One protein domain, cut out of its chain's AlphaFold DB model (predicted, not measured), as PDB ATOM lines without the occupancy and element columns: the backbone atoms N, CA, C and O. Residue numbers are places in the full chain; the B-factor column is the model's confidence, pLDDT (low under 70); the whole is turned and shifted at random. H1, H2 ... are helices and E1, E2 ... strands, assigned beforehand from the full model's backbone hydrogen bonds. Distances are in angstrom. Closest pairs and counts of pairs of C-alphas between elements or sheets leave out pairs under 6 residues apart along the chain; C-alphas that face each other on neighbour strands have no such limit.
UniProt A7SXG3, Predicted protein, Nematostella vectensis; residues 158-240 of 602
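What this domain is: This is residues 158 to 240 of the 602 residues of the protein "Predicted protein" of Nematostella vectensis (UniProt A7SXG3). Little regular structure is here: loops make most of an elongated body, with H1 and H3 together at one end, the hairpin E1 and E2 at the other and short H2 between these ends. The 83 printed residues, 27 of them in named elements, run H1, E1, E2, H2, H3, class mixed, with one antiparallel sheet, E1 - E2. The whole is compact, radius of gyration of the C-alphas 12.6 A, spanning 40 by 25 by 22 A.

Where its parts are: Find C-alpha 172 at (-16.282, 14.682, 149.122); from there H1 runs 14.2 A to residue 181. Next come E1, residues 197 to 200, E2, 206 to 209, H2, 214 to 218, and H3, 229 to 232, ending at (-23.237, 7.174, 135.748).

How they stand to each other: H1 touches H3, closest at the C-alphas of Thr 174 and Pro 230, 6.2 A. Hairpin E1 and E2 is antiparallel at 141 degrees; look for N 199 and O 207, 2.8 A. H2 is apart from H1 and H3. Every O i to N i+4 pair is within hydrogen-bond range in H1 and H2; H3 is too short for one.

The domain as a whole: The farthest C-alphas, Glu 173 and Asn 203, are 41.1 A apart. The printed part has no cut; H1 to E1 is a long link. No printed residue is under pLDDT 70.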
ATOM      1  N   ALA A 158     -14.896  23.315 122.592       86.81
ATOM      2  CA  ALA A 158     -15.432  22.373 123.571       86.81
ATOM      3  C   ALA A 158     -15.398  22.946 125.000       86.81
ATOM      4  O   ALA A 158     -14.503  23.713 125.365       86.81
ATOM      5  N   ASP A 159     -16.346  22.533 125.846       86.94
ATOM      6  CA  ASP A 159     -16.402  22.965 127.244       86.94
ATOM      7  C   ASP A 159     -15.459  22.143 128.136       86.94
ATOM      8  O   ASP A 159     -15.855  21.231 128.865       86.94
ATOM      9  N   TYR A 160     -14.173  22.493 128.107       85.75
ATOM     10  CA  TYR A 160     -13.148  21.828 128.914       85.75
ATOM     11  C   TYR A 160     -13.266  22.061 130.418       85.75
ATOM     12  O   TYR A 160     -12.574  21.393 131.177       85.75
ATOM     13  N   ARG A 161     -14.153  22.952 130.884       86.88
ATOM     14  CA  ARG A 161     -14.440  23.066 132.326       86.88
ATOM     15  C   ARG A 161     -15.072  21.784 132.867       86.88
ATOM     16  O   ARG A 161     -14.997  21.525 134.064       86.88
ATOM     17  N   LEU A 162     -15.695  21.004 131.984       90.00
ATOM     18  CA  LEU A 162     -16.354  19.746 132.307       90.00
ATOM     19  C   LEU A 162     -15.408  18.545 132.215       90.00
ATOM     20  O   LEU A 162     -15.768  17.474 132.688       90.00
ATOM     21  N   ILE A 163     -14.222  18.694 131.616       91.56
ATOM     22  CA  ILE A 163     -13.231  17.620 131.488       91.56
ATOM     23  C   ILE A 163     -12.150  17.841 132.540       91.56
ATOM     24  O   ILE A 163     -11.487  18.877 132.557       91.56
ATOM     25  N   ARG A 164     -11.982  16.862 133.426       93.12
ATOM     26  CA  ARG A 164     -11.113  16.962 134.601       93.12
ATOM     27  C   ARG A 164     -10.122  15.812 134.651       93.12
ATOM     28  O   ARG A 164     -10.456  14.701 134.249       93.12
ATOM     29  N   GLY A 165      -8.921  16.107 135.138       93.38
ATOM     30  CA  GLY A 165      -7.837  15.154 135.394       93.38
ATOM     31  C   GLY A 165      -7.339  15.222 136.837       93.38
ATOM     32  O   GLY A 165      -6.220  14.818 137.120       93.38
ATOM     33  N   ASP A 166      -8.151  15.774 137.738       94.81
ATOM     34  CA  ASP A 166      -7.822  16.036 139.134       94.81
ATOM     35  C   ASP A 166      -8.863  15.429 140.084       94.81
ATOM     36  O   ASP A 166      -9.954  15.038 139.663       94.81
ATOM     37  N   ILE A 167      -8.536  15.356 141.377       94.25
ATOM     38  CA  ILE A 167      -9.472  14.902 142.408       94.25
ATOM     39  C   ILE A 167     -10.126  16.139 143.045       94.25
ATOM     40  O   ILE A 167      -9.429  16.970 143.631       94.25
ATOM     41  N   PRO A 168     -11.458  16.308 142.953       92.75
ATOM     42  CA  PRO A 168     -12.133  17.494 143.463       92.75
ATOM     43  C   PRO A 168     -12.352  17.388 144.977       92.75
ATOM     44  O   PRO A 168     -13.480  17.239 145.423       92.75
ATOM     45  N   TRP A 169     -11.288  17.491 145.777       89.44
ATOM     46  CA  TRP A 169     -11.315  17.290 147.237       89.44
ATOM     47  C   TRP A 169     -12.342  18.143 148.004       89.44
ATOM     48  O   TRP A 169     -12.757  17.764 149.095       89.44
ATOM     49  N   LEU A 170     -12.771  19.276 147.437       90.38
ATOM     50  CA  LEU A 170     -13.826  20.130 148.002       90.38
ATOM     51  C   LEU A 170     -15.229  19.499 147.929       90.38
ATOM     52  O   LEU A 170     -16.110  19.888 148.688       90.38
ATOM     53  N   ASP A 171     -15.440  18.545 147.023       90.50
ATOM     54  CA  ASP A 171     -16.663  17.756 146.888       90.50
ATOM     55  C   ASP A 171     -16.355  16.311 147.286       90.50
ATOM     56  O   ASP A 171     -15.862  15.517 146.482       90.50
ATOM     57  N   ALA A 172     -16.630  15.977 148.547       87.12
ATOM     58  CA  ALA A 172     -16.282  14.682 149.122       87.12
ATOM     59  C   ALA A 172     -16.908  13.496 148.367       87.12
ATOM     60  O   ALA A 172     -16.255  12.462 148.210       87.12
ATOM     61  N   GLU A 173     -18.141  13.634 147.865       84.12
ATOM     62  CA  GLU A 173     -18.811  12.553 147.134       84.12
ATOM     63  C   GLU A 173     -18.145  12.312 145.779       84.12
ATOM     64  O   GLU A 173     -17.808  11.174 145.438       84.12
ATOM     65  N   THR A 174     -17.902  13.377 145.009       86.19
ATOM     66  CA  THR A 174     -17.231  13.239 143.712       86.19
ATOM     67  C   THR A 174     -15.774  12.820 143.885       86.19
ATOM     68  O   THR A 174     -15.308  11.970 143.130       86.19
ATOM     69  N   ALA A 175     -15.059  13.344 144.885       88.38
ATOM     70  CA  ALA A 175     -13.689  12.943 145.193       88.38
ATOM     71  C   ALA A 175     -13.594  11.438 145.465       88.38
ATOM     72  O   ALA A 175     -12.735  10.773 144.887       88.38
ATOM     73  N   TYR A 176     -14.517  10.886 146.260       86.62
ATOM     74  CA  TYR A 176     -14.584   9.448 146.520       86.62
ATOM     75  C   TYR A 176     -14.770   8.644 145.225       86.62
ATOM     76  O   TYR A 176     -14.011   7.714 144.954       86.62
ATOM     77  N   VAL A 177     -15.735   9.032 144.382       86.56
ATOM     78  CA  VAL A 177     -16.009   8.344 143.108       86.56
ATOM     79  C   VAL A 177     -14.819   8.433 142.150       86.56
ATOM     80  O   VAL A 177     -14.501   7.464 141.461       86.56
ATOM     81  N   VAL A 178     -14.149   9.585 142.089       90.19
ATOM     82  CA  VAL A 178     -12.973   9.795 141.236       90.19
ATOM     83  C   VAL A 178     -11.808   8.928 141.705       90.19
ATOM     84  O   VAL A 178     -11.238   8.199 140.893       90.19
ATOM     85  N   ASN A 179     -11.503   8.968 143.003       88.06
ATOM     86  CA  ASN A 179     -10.402   8.234 143.619       88.06
ATOM     87  C   ASN A 179     -10.586   6.709 143.523       88.06
ATOM     88  O   ASN A 179      -9.608   5.982 143.410       88.06
ATOM     89  N   ASP A 180     -11.827   6.216 143.520       86.06
ATOM     90  CA  ASP A 180     -12.125   4.785 143.366       86.06
ATOM     91  C   ASP A 180     -12.119   4.324 141.891       86.06
ATOM     92  O   ASP A 180     -11.572   3.275 141.540       86.06
ATOM     93  N   LEU A 181     -12.712   5.109 140.980       86.06
ATOM     94  CA  LEU A 181     -12.991   4.639 139.616       86.06
ATOM     95  C   LEU A 181     -11.942   5.032 138.575       86.06
ATOM     96  O   LEU A 181     -11.737   4.283 137.609       86.06
ATOM     97  N   GLN A 182     -11.315   6.199 138.722       92.50
ATOM     98  CA  GLN A 182     -10.454   6.762 137.684       92.50
ATOM     99  C   GLN A 182      -8.975   6.345 137.727       92.50
ATOM    100  O   GLN A 182      -8.351   6.478 136.671       92.50
ATOM    101  N   PRO A 183      -8.392   5.766 138.800       92.06
ATOM    102  CA  PRO A 183      -7.027   5.250 138.726       92.06
ATOM    103  C   PRO A 183      -6.831   4.222 137.602       92.06
ATOM    104  O   PRO A 183      -7.712   3.402 137.278       92.06
ATOM    105  N   SER A 184      -5.657   4.264 136.971       88.06
ATOM    106  CA  SER A 184      -5.312   3.429 135.823       88.06
ATOM    107  C   SER A 184      -4.007   2.669 136.004       88.06
ATOM    108  O   SER A 184      -3.071   3.133 136.635       88.06
ATOM    109  N   GLN A 185      -3.927   1.495 135.376       85.44
ATOM    110  CA  GLN A 185      -2.670   0.756 135.194       85.44
ATOM    111  C   GLN A 185      -1.959   1.112 133.879       85.44
ATOM    112  O   GLN A 185      -0.873   0.618 133.609       85.44
ATOM    113  N   LYS A 186      -2.607   1.904 133.021       81.94
ATOM    114  CA  LYS A 186      -2.051   2.404 131.761       81.94
ATOM    115  C   LYS A 186      -1.801   3.888 131.886       81.94
ATOM    116  O   LYS A 186      -2.644   4.545 132.496       81.94
ATOM    117  N   ASP A 187      -0.736   4.370 131.263       75.88
ATOM    118  CA  ASP A 187      -0.370   5.784 131.237       75.88
ATOM    119  C   ASP A 187      -1.580   6.663 130.895       75.88
ATOM    120  O   ASP A 187      -2.253   6.451 129.879       75.88
ATOM    121  N   ALA A 188      -1.887   7.591 131.800       80.44
ATOM    122  CA  ALA A 188      -2.928   8.592 131.645       80.44
ATOM    123  C   ALA A 188      -2.332   9.909 131.105       80.44
ATOM    124  O   ALA A 188      -1.434   9.894 130.261       80.44
ATOM    125  N   PHE A 189      -2.859  11.055 131.538       84.62
ATOM    126  CA  PHE A 189      -2.346  12.367 131.140       84.62
ATOM    127  C   PHE A 189      -1.023  12.702 131.858       84.62
ATOM    128  O   PHE A 189      -0.769  12.197 132.954       84.62
ATOM    129  N   PRO A 190      -0.154  13.517 131.232       89.19
ATOM    130  CA  PRO A 190       1.067  13.996 131.870       89.19
ATOM    131  C   PRO A 190       0.753  14.993 132.993       89.19
ATOM    132  O   PRO A 190      -0.241  15.715 132.919       89.19
ATOM    133  N   GLU A 191       1.645  15.079 133.986       92.56
ATOM    134  CA  GLU A 191       1.558  16.073 135.061       92.56
ATOM    135  C   GLU A 191       1.492  17.499 134.496       92.56
ATOM    136  O   GLU A 191       2.283  17.894 133.634       92.56
ATOM    137  N   CYS A 192       0.540  18.284 134.995       92.62
ATOM    138  CA  CYS A 192       0.325  19.659 134.579       92.62
ATOM    139  C   CYS A 192      -0.397  20.440 135.682       92.62
ATOM    140  O   CYS A 192      -1.586  20.244 135.930       92.62
ATOM    141  N   ASN A 193       0.315  21.372 136.316       92.62
ATOM    142  CA  ASN A 193      -0.240  22.237 137.365       92.62
ATOM    143  C   ASN A 193      -0.912  23.507 136.807       92.62
ATOM    144  O   ASN A 193      -1.447  24.319 137.562       92.62
ATOM    145  N   GLU A 194      -0.897  23.698 135.486       92.19
ATOM    146  CA  GLU A 194      -1.576  24.813 134.826       92.19
ATOM    147  C   GLU A 194      -3.049  24.492 134.560       92.19
ATOM    148  O   GLU A 194      -3.435  23.344 134.333       92.19
ATOM    149  N   ARG A 195      -3.886  25.533 134.530       89.69
ATOM    150  CA  ARG A 195      -5.310  25.389 134.213       89.69
ATOM    151  C   ARG A 195      -5.500  24.737 132.840       89.69
ATOM    152  O   ARG A 195      -4.827  25.107 131.874       89.69
ATOM    153  N   THR A 196      -6.495  23.849 132.751       90.94
ATOM    154  CA  THR A 196      -6.885  23.191 131.500       90.94
ATOM    155  C   THR A 196      -7.024  24.203 130.364       90.94
ATOM    156  O   THR A 196      -7.798  25.158 130.464       90.94
ATOM    157  N   SER A 197      -6.270  23.993 129.290       88.94
ATOM    158  CA  SER A 197      -6.198  24.896 128.144       88.94
ATOM    159  C   SER A 197      -5.888  24.140 126.854       88.94
ATOM    160  O   SER A 197      -5.329  23.044 126.866       88.94
ATOM    161  N   VAL A 198      -6.256  24.733 125.717       87.75
ATOM    162  CA  VAL A 198      -5.841  24.248 124.396       87.75
ATOM    163  C   VAL A 198      -4.631  25.056 123.957       87.75
ATOM    164  O   VAL A 198      -4.730  26.267 123.759       87.75
ATOM    165  N   LYS A 199      -3.494  24.381 123.813       86.31
ATOM    166  CA  LYS A 199      -2.241  24.953 123.317       86.31
ATOM    167  C   LYS A 199      -2.070  24.605 121.842       86.31
ATOM    168  O   LYS A 199      -2.705  23.682 121.339       86.31
ATOM    169  N   THR A 200      -1.223  25.353 121.153       85.19
ATOM    170  CA  THR A 200      -0.814  25.034 119.785       85.19
ATOM    171  C   THR A 200       0.610  24.496 119.824       85.19
ATOM    172  O   THR A 200       1.468  25.096 120.471       85.19
ATOM    173  N   ASP A 201       0.845  23.346 119.199       80.19
ATOM    174  CA  ASP A 201       2.169  22.735 119.115       80.19
ATOM    175  C   ASP A 201       3.065  23.447 118.081       80.19
ATOM    176  O   ASP A 201       2.666  24.408 117.418       80.19
ATOM    177  N   GLN A 202       4.301  22.965 117.928       78.25
ATOM    178  CA  GLN A 202       5.273  23.521 116.977       78.25
ATOM    179  C   GLN A 202       4.839  23.402 115.504       78.25
ATOM    180  O   GLN A 202       5.370  24.113 114.656       78.25
ATOM    181  N   ASN A 203       3.879  22.528 115.200       74.75
ATOM    182  CA  ASN A 203       3.352  22.289 113.859       74.75
ATOM    183  C   ASN A 203       2.066  23.087 113.582       74.75
ATOM    184  O   ASN A 203       1.488  22.946 112.505       74.75
ATOM    185  N   GLY A 204       1.610  23.922 114.523       77.25
ATOM    186  CA  GLY A 204       0.347  24.649 114.398       77.25
ATOM    187  C   GLY A 204      -0.881  23.836 114.825       77.25
ATOM    188  O   GLY A 204      -2.010  24.281 114.620       77.25
ATOM    189  N   GLU A 205      -0.691  22.669 115.440       78.75
ATOM    190  CA  GLU A 205      -1.762  21.749 115.808       78.75
ATOM    191  C   GLU A 205      -2.299  22.026 117.215       78.75
ATOM    192  O   GLU A 205      -1.555  22.265 118.164       78.75
ATOM    193  N   GLU A 206      -3.621  21.971 117.373       83.81
ATOM    194  CA  GLU A 206      -4.268  22.122 118.678       83.81
ATOM    195  C   GLU A 206      -4.048  20.877 119.558       83.81
ATOM    196  O   GLU A 206      -4.367  19.755 119.157       83.81
ATOM    197  N   MET A 207      -3.562  21.089 120.781       83.69
ATOM    198  CA  MET A 207      -3.339  20.076 121.811       83.69
ATOM    199  C   MET A 207      -4.048  20.459 123.111       83.69
ATOM    200  O   MET A 207      -3.940  21.593 123.580       83.69
ATOM    201  N   LEU A 208      -4.738  19.501 123.734       86.19
ATOM    202  CA  LEU A 208      -5.324  19.693 125.060       86.19
ATOM    203  C   LEU A 208      -4.256  19.500 126.143       86.19
ATOM    204  O   LEU A 208      -3.699  18.416 126.285       86.19
ATOM    205  N   SER A 209      -4.025  20.539 126.937       89.00
ATOM    206  CA  SER A 209      -3.248  20.494 128.172       89.00
ATOM    207  C   SER A 209      -4.243  20.470 129.330       89.00
ATOM    208  O   SER A 209      -4.897  21.474 129.602       89.00
ATOM    209  N   LEU A 210      -4.430  19.305 129.949       91.50
ATOM    210  CA  LEU A 210      -5.374  19.102 131.051       91.50
ATOM    211  C   LEU A 210      -4.718  19.485 132.381       91.50
ATOM    212  O   LEU A 210      -3.557  19.151 132.580       91.50
ATOM    213  N   TYR A 211      -5.444  20.147 133.287       93.88
ATOM    214  CA  TYR A 211      -4.988  20.282 134.673       93.88
ATOM    215  C   TYR A 211      -4.945  18.892 135.322       93.88
ATOM    216  O   TYR A 211      -5.983  18.245 135.486       93.88
ATOM    217  N   HIS A 212      -3.735  18.440 135.637       94.38
ATOM    218  CA  HIS A 212      -3.420  17.119 136.173       94.38
ATOM    219  C   HIS A 212      -2.342  17.282 137.256       94.38
ATOM    220  O   HIS A 212      -1.151  17.122 136.976       94.38
ATOM    221  N   PRO A 213      -2.741  17.672 138.477       95.00
ATOM    222  CA  PRO A 213      -1.814  17.950 139.568       95.00
ATOM    223  C   PRO A 213      -1.068  16.694 140.032       95.00
ATOM    224  O   PRO A 213      -1.455  15.563 139.727       95.00
ATOM    225  N   ASN A 214       0.011  16.904 140.788       94.50
ATOM    226  CA  ASN A 214       0.930  15.847 141.211       94.50
ATOM    227  C   ASN A 214       0.245  14.673 141.936       94.50
ATOM    228  O   ASN A 214       0.577  13.516 141.685       94.50
ATOM    229  N   ASP A 215      -0.744  14.946 142.790       93.81
ATOM    230  CA  ASP A 215      -1.508  13.917 143.500       93.81
ATOM    231  C   ASP A 215      -2.285  13.020 142.524       93.81
ATOM    232  O   ASP A 215      -2.173  11.794 142.582       93.81
ATOM    233  N   ALA A 216      -2.989  13.607 141.560       93.69
ATOM    234  CA  ALA A 216      -3.681  12.869 140.510       93.69
ATOM    235  C   ALA A 216      -2.710  12.166 139.544       93.69
ATOM    236  O   ALA A 216      -3.016  11.085 139.031       93.69
ATOM    237  N   PHE A 217      -1.534  12.741 139.281       94.06
ATOM    238  CA  PHE A 217      -0.503  12.124 138.443       94.06
ATOM    239  C   PHE A 217       0.118  10.903 139.124       94.06
ATOM    240  O   PHE A 217       0.219   9.840 138.514       94.06
ATOM    241  N   SER A 218       0.432  11.008 140.418       92.56
ATOM    242  CA  SER A 218       0.988   9.911 141.222       92.56
ATOM    243  C   SER A 218       0.059   8.692 141.297       92.56
ATOM    244  O   SER A 218       0.522   7.555 141.355       92.56
ATOM    245  N   GLN A 219      -1.255   8.921 141.224       91.88
ATOM    246  CA  GLN A 219      -2.277   7.873 141.176       91.88
ATOM    247  C   GLN A 219      -2.607   7.396 139.752       91.88
ATOM    248  O   GLN A 219      -3.460   6.522 139.572       91.88
ATOM    249  N   ASN A 220      -1.955   7.967 138.735       93.25
ATOM    250  CA  ASN A 220      -2.204   7.704 137.321       93.25
ATOM    251  C   ASN A 220      -3.702   7.810 136.962       93.25
ATOM    252  O   ASN A 220      -4.314   6.896 136.392       93.25
ATOM    253  N   LEU A 221      -4.314   8.918 137.387       93.19
ATOM    254  CA  LEU A 221      -5.745   9.181 137.261       93.19
ATOM    255  C   LEU A 221      -6.143   9.435 135.797       93.19
ATOM    256  O   LEU A 221      -5.517  10.234 135.100       93.19
ATOM    257  N   ARG A 222      -7.210   8.781 135.322       93.00
ATOM    258  CA  ARG A 222      -7.797   9.054 133.998       93.00
ATOM    259  C   ARG A 222      -8.575  10.361 133.990       93.00
ATOM    260  O   ARG A 222      -9.219  10.723 134.974       93.00
ATOM    261  N   ALA A 223      -8.613  10.996 132.823       92.75
ATOM    262  CA  ALA A 223      -9.505  12.117 132.591       92.75
ATOM    263  C   ALA A 223     -10.970  11.659 132.496       92.75
ATOM    264  O   ALA A 223     -11.287  10.640 131.871       92.75
ATOM    265  N   TYR A 224     -11.873  12.448 133.071       93.38
ATOM    266  CA  TYR A 224     -13.302  12.154 133.155       93.38
ATOM    267  C   TYR A 224     -14.155  13.399 132.887       93.38
ATOM    268  O   TYR A 224     -13.656  14.524 132.882       93.38
ATOM    269  N   ILE A 225     -15.459  13.196 132.664       92.81
ATOM    270  CA  ILE A 225     -16.425  14.290 132.491       92.81
ATOM    271  C   ILE A 225     -17.166  14.504 133.813       92.81
ATOM    272  O   ILE A 225     -17.923  13.635 134.256       92.81
ATOM    273  N   SER A 226     -16.948  15.654 134.450       92.00
ATOM    274  CA  SER A 226     -17.391  15.952 135.817       92.00
ATOM    275  C   SER A 226     -18.905  15.966 135.989       92.00
ATOM    276  O   SER A 226     -19.399  15.683 137.072       92.00
ATOM    277  N   THR A 227     -19.650  16.244 134.925       90.44
ATOM    278  CA  THR A 227     -21.119  16.226 134.914       90.44
ATOM    279  C   THR A 227     -21.709  14.859 134.613       90.44
ATOM    280  O   THR A 227     -22.915  14.700 134.727       90.44
ATOM    281  N   ILE A 228     -20.906  13.871 134.210       90.19
ATOM    282  CA  ILE A 228     -21.393  12.526 133.875       90.19
ATOM    283  C   ILE A 228     -20.988  11.539 134.963       90.19
ATOM    284  O   ILE A 228     -21.783  10.675 135.334       90.19
ATOM    285  N   LEU A 229     -19.769  11.665 135.493       89.62
ATOM    286  CA  LEU A 229     -19.227  10.724 136.468       89.62
ATOM    287  C   LEU A 229     -20.113  10.564 137.720       89.62
ATOM    288  O   LEU A 229     -20.399   9.416 138.061       89.62
ATOM    289  N   PRO A 230     -20.634  11.636 138.352       84.75
ATOM    290  CA  PRO A 230     -21.509  11.498 139.519       84.75
ATOM    291  C   PRO A 230     -22.818  10.751 139.218       84.75
ATOM    292  O   PRO A 230     -23.347  10.049 140.079       84.75
ATOM    293  N   PHE A 231     -23.325  10.865 137.984       83.88
ATOM    294  CA  PHE A 231     -24.597  10.267 137.569       83.88
ATOM    295  C   PHE A 231     -24.451   8.817 137.114       83.88
ATOM    296  O   PHE A 231     -25.265   7.973 137.482       83.88
ATOM    297  N   LEU A 232     -23.439   8.519 136.294       85.12
ATOM    298  CA  LEU A 232     -23.237   7.174 135.748       85.12
ATOM    299  C   LEU A 232     -22.394   6.282 136.660       85.12
ATOM    300  O   LEU A 232     -22.474   5.061 136.527       85.12
ATOM    301  N   LYS A 233     -21.587   6.876 137.550       83.06
ATOM    302  CA  LYS A 233     -20.695   6.187 138.499       83.06
ATOM    303  C   LYS A 233     -19.901   5.065 137.827       83.06
ATOM    304  O   LYS A 233     -19.878   3.926 138.282       83.06
ATOM    305  N   CYS A 234     -19.289   5.387 136.688       82.56
ATOM    306  CA  CYS A 234     -18.563   4.430 135.861       82.56
ATOM    307  C   CYS A 234     -17.134   4.896 135.566       82.56
ATOM    308  O   CYS A 234     -16.802   6.078 135.660       82.56
ATOM    309  N   LYS A 235     -16.273   3.946 135.188       87.62
ATOM    310  CA  LYS A 235     -14.924   4.263 134.705       87.62
ATOM    311  C   LYS A 235     -15.031   5.039 133.397       87.62
ATOM    312  O   LYS A 235     -15.762   4.621 132.499       87.62
ATOM    313  N   MET A 236     -14.296   6.139 133.296       89.12
ATOM    314  CA  MET A 236     -14.243   6.977 132.104       89.12
ATOM    315  C   MET A 236     -12.792   7.142 131.672       89.12
ATOM    316  O   MET A 236     -11.869   7.008 132.467       89.12
ATOM    317  N   ASP A 237     -12.589   7.355 130.380       87.62
ATOM    318  CA  ASP A 237     -11.257   7.534 129.813       87.62
ATOM    319  C   ASP A 237     -11.374   8.516 128.651       87.62
ATOM    320  O   ASP A 237     -11.628   8.135 127.504       87.62
ATOM    321  N   VAL A 238     -11.322   9.808 128.978       87.94
ATOM    322  CA  VAL A 238     -11.387  10.875 127.978       87.94
ATOM    323  C   VAL A 238      -9.994  11.079 127.410       87.94
ATOM    324  O   VAL A 238      -9.143  11.655 128.066       87.94
ATOM    325  N   GLN A 239      -9.763  10.646 126.178       83.50
ATOM    326  CA  GLN A 239      -8.471  10.802 125.512       83.50
ATOM    327  C   GLN A 239      -8.581  11.791 124.358       83.50
ATOM    328  O   GLN A 239      -9.599  11.849 123.667       83.50
ATOM    329  N   VAL A 240      -7.505  12.537 124.115       79.19
ATOM    330  CA  VAL A 240      -7.373  13.392 122.933       79.19
ATOM    331  C   VAL A 240      -6.362  12.741 122.004       79.19
ATOM    332  O   VAL A 240      -5.247  12.425 122.406       79.19
TER     333      VAL A 240